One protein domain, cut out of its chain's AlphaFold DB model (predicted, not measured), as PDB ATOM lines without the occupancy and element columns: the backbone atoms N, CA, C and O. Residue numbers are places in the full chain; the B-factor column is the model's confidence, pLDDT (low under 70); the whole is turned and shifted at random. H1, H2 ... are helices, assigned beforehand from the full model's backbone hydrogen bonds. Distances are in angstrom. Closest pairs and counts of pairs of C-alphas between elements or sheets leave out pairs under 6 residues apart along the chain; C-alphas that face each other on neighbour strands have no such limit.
ATOM      1  N   TYR A  51     -17.947  10.480  10.372       91.69
ATOM      2  CA  TYR A  51     -19.362  10.259  10.052       91.69
ATOM      3  C   TYR A  51     -19.653   8.844   9.525       91.69
ATOM      4  O   TYR A  51     -20.609   8.196   9.951       91.69
ATOM      5  N   LEU A  52     -18.842   8.350   8.585       94.50
ATOM      6  CA  LEU A  52     -19.037   7.017   8.010       94.50
ATOM      7  C   LEU A  52     -18.766   5.903   9.027       94.50
ATOM      8  O   LEU A  52     -19.483   4.901   9.030       94.50
ATOM      9  N   ASP A  53     -17.772   6.079   9.897       92.50
ATOM     10  CA  ASP A  53     -17.464   5.127  10.965       92.50
ATOM     11  C   ASP A  53     -18.604   5.056  11.993       92.50
ATOM     12  O   ASP A  53     -18.994   3.959  12.408       92.50
ATOM     13  N   GLU A  54     -19.195   6.199  12.361       90.38
ATOM     14  CA  GLU A  54     -20.391   6.250  13.211       90.38
ATOM     15  C   GLU A  54     -21.569   5.507  12.562       90.38
ATOM     16  O   GLU A  54     -22.190   4.658  13.206       90.38
ATOM     17  N   LEU A  55     -21.839   5.752  11.273       93.38
ATOM     18  CA  LEU A  55     -22.903   5.058  10.536       93.38
ATOM     19  C   LEU A  55     -22.687   3.540  10.482       93.38
ATOM     20  O   LEU A  55     -23.637   2.772  10.654       93.38
ATOM     21  N   ALA A  56     -21.452   3.100  10.234       95.25
ATOM     22  CA  ALA A  56     -21.105   1.682  10.203       95.25
ATOM     23  C   ALA A  56     -21.279   1.033  11.585       95.25
ATOM     24  O   ALA A  56     -21.826  -0.065  11.691       95.25
ATOM     25  N   THR A  57     -20.871   1.736  12.643       95.00
ATOM     26  CA  THR A  57     -21.019   1.282  14.030       95.00
ATOM     27  C   THR A  57     -22.489   1.147  14.410       95.00
ATOM     28  O   THR A  57     -22.892   0.125  14.966       95.00
ATOM     29  N   GLU A  58     -23.315   2.137  14.070       95.88
ATOM     30  CA  GLU A  58     -24.754   2.086  14.334       95.88
ATOM     31  C   GLU A  58     -25.428   0.946  13.559       95.88
ATOM     32  O   GLU A  58     -26.268   0.228  14.103       95.88
ATOM     33  N   ALA A  59     -25.040   0.735  12.298       96.75
ATOM     34  CA  ALA A  59     -25.546  -0.376  11.502       96.75
ATOM     35  C   ALA A  59     -25.206  -1.732  12.132       96.75
ATOM     36  O   ALA A  59     -26.100  -2.568  12.273       96.75
ATOM     37  N   LEU A  60     -23.958  -1.922  12.566       97.62
ATOM     38  CA  LEU A  60     -23.531  -3.144  13.243       97.62
ATOM     39  C   LEU A  60     -24.281  -3.347  14.566       97.62
ATOM     40  O   LEU A  60     -24.767  -4.445  14.828       97.62
ATOM     41  N   ALA A  61     -24.434  -2.294  15.372       97.56
ATOM     42  CA  ALA A  61     -25.167  -2.361  16.635       97.56
ATOM     43  C   ALA A  61     -26.625  -2.799  16.428       97.56
ATOM     44  O   ALA A  61     -27.128  -3.642  17.171       97.56
ATOM     45  N   ARG A  62     -27.292  -2.296  15.378       97.88
ATOM     46  CA  ARG A  62     -28.643  -2.750  15.016       97.88
ATOM     47  C   ARG A  62     -28.668  -4.222  14.615       97.88
ATOM     48  O   ARG A  62     -29.573  -4.932  15.030       97.88
ATOM     49  N   GLN A  63     -27.693  -4.689  13.835       97.88
ATOM     50  CA  GLN A  63     -27.618  -6.101  13.443       97.88
ATOM     51  C   GLN A  63     -27.422  -7.023  14.652       97.88
ATOM     52  O   GLN A  63     -28.066  -8.067  14.723       97.88
ATOM     53  N   ILE A  64     -26.580  -6.621  15.608       98.31
ATOM     54  CA  ILE A  64     -26.376  -7.359  16.860       98.31
ATOM     55  C   ILE A  64     -27.680  -7.414  17.658       98.31
ATOM     56  O   ILE A  64     -28.118  -8.503  18.009       98.31
ATOM     57  N   ALA A  65     -28.337  -6.269  17.868       98.06
ATOM     58  CA  ALA A  65     -29.598  -6.210  18.603       98.06
ATOM     59  C   ALA A  65     -30.695  -7.075  17.956       98.06
ATOM     60  O   ALA A  65     -31.446  -7.752  18.656       98.06
ATOM     61  N   THR A  66     -30.772  -7.100  16.621       98.06
ATOM     62  CA  THR A  66     -31.672  -8.009  15.898       98.06
ATOM     63  C   THR A  66     -31.328  -9.473  16.176       98.06
ATOM     64  O   THR A  66     -32.223 -10.246  16.500       98.06
ATOM     65  N   GLY A  67     -30.047  -9.850  16.107       97.00
ATOM     66  CA  GLY A  67     -29.613 -11.219  16.399       97.00
ATOM     67  C   GLY A  67     -29.922 -11.648  17.836       97.00
ATOM     68  O   GLY A  67     -30.415 -12.751  18.057       97.00
ATOM     69  N   GLU A  68     -29.703 -10.766  18.813       98.19
ATOM     70  CA  GLU A  68     -30.068 -11.006  20.215       98.19
ATOM     71  C   GLU A  68     -31.579 -11.225  20.381       98.19
ATOM     72  O   GLU A  68     -32.002 -12.143  21.090       98.19
ATOM     73  N   ALA A  69     -32.401 -10.427  19.693       98.19
ATOM     74  CA  ALA A  69     -33.853 -10.575  19.710       98.19
ATOM     75  C   ALA A  69     -34.321 -11.886  19.054       98.19
ATOM     76  O   ALA A  69     -35.227 -12.538  19.576       98.19
ATOM     77  N   ASP A  70     -33.704 -12.299  17.946       98.19
ATOM     78  CA  ASP A  70     -34.023 -13.560  17.272       98.19
ATOM     79  C   ASP A  70     -33.648 -14.775  18.137       98.19
ATOM     80  O   ASP A  70     -34.454 -15.700  18.267       98.19
ATOM     81  N   ILE A  71     -32.498 -14.734  18.825       97.56
ATOM     82  CA  ILE A  71     -32.104 -15.755  19.812       97.56
ATOM     83  C   ILE A  71     -33.137 -15.839  20.939       97.56
ATOM     84  O   ILE A  71     -33.614 -16.930  21.256       97.56
ATOM     85  N   ALA A  72     -33.521 -14.699  21.523       98.00
ATOM     86  CA  ALA A  72     -34.509 -14.656  22.600       98.00
ATOM     87  C   ALA A  72     -35.889 -15.185  22.164       98.00
ATOM     88  O   ALA A  72     -36.612 -15.770  22.970       98.00
ATOM     89  N   ALA A  73     -36.247 -15.012  20.889       98.06
ATOM     90  CA  ALA A  73     -37.483 -15.518  20.297       98.06
ATOM     91  C   ALA A  73     -37.394 -16.976  19.801       98.06
ATOM     92  O   ALA A  73     -38.376 -17.487  19.260       98.06
ATOM     93  N   GLY A  74     -36.240 -17.641  19.939       97.50
ATOM     94  CA  GLY A  74     -36.017 -19.001  19.438       97.50
ATOM     95  C   GLY A  74     -35.955 -19.111  17.908       97.50
ATOM     96  O   GLY A  74     -36.064 -20.212  17.373       97.50
ATOM     97  N   LYS A  75     -35.780 -17.995  17.191       97.44
ATOM     98  CA  LYS A  75     -35.610 -17.957  15.731       97.44
ATOM     99  C   LYS A  75     -34.156 -18.250  15.368       97.44
ATOM    100  O   LYS A  75     -33.410 -17.371  14.944       97.44
ATOM    101  N   VAL A  76     -33.749 -19.489  15.596       95.75
ATOM    102  CA  VAL A  76     -32.382 -19.963  15.370       95.75
ATOM    103  C   VAL A  76     -32.379 -21.111  14.369       95.75
ATOM    104  O   VAL A  76     -33.356 -21.849  14.256       95.75
ATOM    105  N   GLU A  77     -31.272 -21.259  13.649       94.88
ATOM    106  CA  GLU A  77     -31.046 -22.348  12.696       94.88
ATOM    107  C   GLU A  77     -29.908 -23.247  13.192       94.88
ATOM    108  O   GLU A  77     -28.997 -22.786  13.889       94.88
ATOM    109  N   ASP A  78     -29.953 -24.532  12.838       95.69
ATOM    110  CA  ASP A  78     -28.885 -25.469  13.180       95.69
ATOM    111  C   ASP A  78     -27.599 -25.155  12.397       95.69
ATOM    112  O   ASP A  78     -27.603 -24.926  11.183       95.69
ATOM    113  N   LEU A  79     -26.462 -25.165  13.097       94.25
ATOM    114  CA  LEU A  79     -25.177 -24.790  12.515       94.25
ATOM    115  C   LEU A  79     -24.754 -25.721  11.368       94.25
ATOM    116  O   LEU A  79     -24.167 -25.254  10.384       94.25
ATOM    117  N   GLU A  80     -25.008 -27.028  11.472       96.12
ATOM    118  CA  GLU A  80     -24.635 -27.980  10.425       96.12
ATOM    119  C   GLU A  80     -25.444 -27.741   9.148       96.12
ATOM    120  O   GLU A  80     -24.885 -27.783   8.040       96.12
ATOM    121  N   GLU A  81     -26.735 -27.432   9.295       95.00
ATOM    122  CA  GLU A  81     -27.629 -27.106   8.182       95.00
ATOM    123  C   GLU A  81     -27.195 -25.821   7.466       95.00
ATOM    124  O   GLU A  81     -26.984 -25.840   6.243       95.00
ATOM    125  N   VAL A  82     -26.918 -24.751   8.216       94.12
ATOM    126  CA  VAL A  82     -26.422 -23.474   7.668       94.12
ATOM    127  C   VAL A  82     -25.096 -23.667   6.929       94.12
ATOM    128  O   VAL A  82     -24.917 -23.214   5.793       94.12
ATOM    129  N   LEU A  83     -24.138 -24.393   7.520       95.19
ATOM    130  CA  LEU A  83     -22.842 -24.649   6.881       95.19
ATOM    131  C   LEU A  83     -22.984 -25.443   5.577       95.19
ATOM    132  O   LEU A  83     -22.230 -25.219   4.619       95.19
ATOM    133  N   LYS A  84     -23.935 -26.378   5.518       95.31
ATOM    134  CA  LYS A  84     -24.246 -27.137   4.305       95.31
ATOM    135  C   LYS A  84     -24.800 -26.225   3.211       95.31
ATOM    136  O   LYS A  84     -24.371 -26.349   2.058       95.31
ATOM    137  N   GLU A  85     -25.687 -25.293   3.549       93.25
ATOM    138  CA  GLU A  85     -26.231 -24.310   2.609       93.25
ATOM    139  C   GLU A  85     -25.152 -23.359   2.068       93.25
ATOM    140  O   GLU A  85     -24.985 -23.232   0.850       93.25
ATOM    141  N   VAL A  86     -24.332 -22.774   2.946       93.06
ATOM    142  CA  VAL A  86     -23.247 -21.854   2.558       93.06
ATOM    143  C   VAL A  86     -22.253 -22.526   1.600       93.06
ATOM    144  O   VAL A  86     -21.831 -21.937   0.595       93.06
ATOM    145  N   ARG A  87     -21.887 -23.788   1.868       92.69
ATOM    146  CA  ARG A  87     -21.007 -24.572   0.982       92.69
ATOM    147  C   ARG A  87     -21.639 -24.785  -0.394       92.69
ATOM    148  O   ARG A  87     -20.952 -24.617  -1.404       92.69
ATOM    149  N   ARG A  88     -22.936 -25.108  -0.454       90.56
ATOM    150  CA  ARG A  88     -23.677 -25.258  -1.720       90.56
ATOM    151  C   ARG A  88     -23.686 -23.951  -2.515       90.56
ATOM    152  O   ARG A  88     -23.327 -23.960  -3.694       90.56
ATOM    153  N   ALA A  89     -23.991 -22.824  -1.872       86.38
ATOM    154  CA  ALA A  89     -24.032 -21.508  -2.514       86.38
ATOM    155  C   ALA A  89     -22.672 -21.080  -3.111       86.38
ATOM    156  O   ALA A  89     -22.610 -20.536  -4.222       86.38
ATOM    157  N   ARG A  90     -21.553 -21.385  -2.432       82.62
ATOM    158  CA  ARG A  90     -20.193 -21.141  -2.963       82.62
ATOM    159  C   ARG A  90     -19.888 -21.969  -4.208       82.62
ATOM    160  O   ARG A  90     -19.276 -21.450  -5.144       82.62
ATOM    161  N   THR A  91     -20.304 -23.230  -4.233       79.19
ATOM    162  CA  THR A  91     -20.067 -24.133  -5.369       79.19
ATOM    163  C   THR A  91     -20.838 -23.684  -6.611       79.19
ATOM    164  O   THR A  91     -20.257 -23.595  -7.692       79.19
ATOM    165  N   VAL A  92     -22.106 -23.287  -6.449       74.38
ATOM    166  CA  VAL A  92     -22.943 -22.747  -7.541       74.38
ATOM    167  C   VAL A  92     -22.373 -21.437  -8.097       74.38
ATOM    168  O   VAL A  92     -22.372 -21.201  -9.305       74.38
ATOM    169  N   SER A  93     -21.840 -20.579  -7.228       75.94
ATOM    170  CA  SER A  93     -21.251 -19.302  -7.651       75.94
ATOM    171  C   SER A  93     -19.958 -19.479  -8.460       75.94
ATOM    172  O   SER A  93     -19.658 -18.673  -9.344       75.94
ATOM    173  N   ARG A  94     -19.195 -20.545  -8.186       74.38
ATOM    174  CA  ARG A  94     -17.981 -20.903  -8.935       74.38
ATOM    175  C   ARG A  94     -18.293 -21.489 -10.310       74.38
ATOM    176  O   ARG A  94     -17.696 -21.045 -11.287       74.38
ATOM    177  N   SER A  95     -19.251 -22.411 -10.405       71.19
ATOM    178  CA  SER A  95     -19.632 -23.011 -11.692       71.19
ATOM    179  C   SER A  95     -20.195 -21.974 -12.674       71.19
ATOM    180  O   SER A  95     -19.838 -21.986 -13.850       71.19
ATOM    181  N   ARG A  96     -20.982 -21.002 -12.187       74.62
ATOM    182  CA  ARG A  96     -21.505 -19.890 -13.006       74.62
ATOM    183  C   ARG A  96     -20.431 -18.925 -13.510       74.62
ATOM    184  O   ARG A  96     -20.605 -18.348 -14.578       74.62
ATOM    185  N   ARG A  97     -19.339 -18.719 -12.762       72.00
ATOM    186  CA  ARG A  97     -18.199 -17.913 -13.236       72.00
ATOM    187  C   ARG A  97     -17.409 -18.647 -14.317       72.00
ATOM    188  O   ARG A  97     -17.076 -18.024 -15.315       72.00
ATOM    189  N   GLN A  98     -17.188 -19.952 -14.155       68.69
ATOM    190  CA  GLN A  98     -16.466 -20.769 -15.135       68.69
ATOM    191  C   GLN A  98     -17.224 -20.872 -16.471       68.69
ATOM    192  O   GLN A  98     -16.627 -20.729 -17.527       68.69
ATOM    193  N   ALA A  99     -18.550 -21.036 -16.427       66.62
ATOM    194  CA  ALA A  99     -19.394 -21.117 -17.622       66.62
ATOM    195  C   ALA A  99     -19.553 -19.786 -18.388       66.62
ATOM    196  O   ALA A  99     -20.062 -19.793 -19.498       66.62
ATOM    197  N   ARG A 100     -19.159 -18.645 -17.800       69.62
ATOM    198  CA  ARG A 100     -19.148 -17.325 -18.462       69.62
ATOM    199  C   ARG A 100     -17.793 -16.971 -19.086       69.62
ATOM    200  O   ARG A 100     -17.689 -15.925 -19.716       69.62
ATOM    201  N   GLN A 101     -16.759 -17.774 -18.834       65.81
ATOM    202  CA  GLN A 101     -15.395 -17.570 -19.339       65.81
ATOM    203  C   GLN A 101     -15.050 -18.487 -20.526       65.81
ATOM    204  O   GLN A 101     -13.947 -18.384 -21.054       65.81
TER     205      GLN A 101
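AT A GLANCE: This is residues 51 to 101 of the 102 residues of the protein "Antitoxin" of candidate division KSB1 bacterium (UniProt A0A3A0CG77). Two long helices, H1 and then H2, form the arms of an open, wide V, joined at its base by a short stretch of chain, residues 73 to 78, with no contact between the arms. The printed part has 51 residues, with two named helices and no named strand, and its class is all helix. It is extended and flat, with a radius of gyration of the C-alphas of 16.9 A and spans of 40 by 34 by 10 A.

IN THESE COORDINATES: H1, residues 51 to 72, is 31.7 A long and begins with C-alpha 51 at (-19.362, 10.259, 10.052). H2, residues 79 to 98, is 29.3 A long, from C-alpha 79 at (-25.177, -24.790, 12.515) to C-alpha 98 at (-16.466, -20.769, -15.135).

HOW THE PARTS SIT: H1 and H2 are apart, with no C-alpha of the one within 8 A of the other. In both helices every O i to N i+4 pair is within hydrogen-bond range.

THE WHOLE: The C-alphas of Ala 72 and Gln 101, the two farthest apart, are 46.2 A apart. The link from H1 to H2 is short, and the printed part has no cut. Residues 98 to 101 have pLDDT under 70.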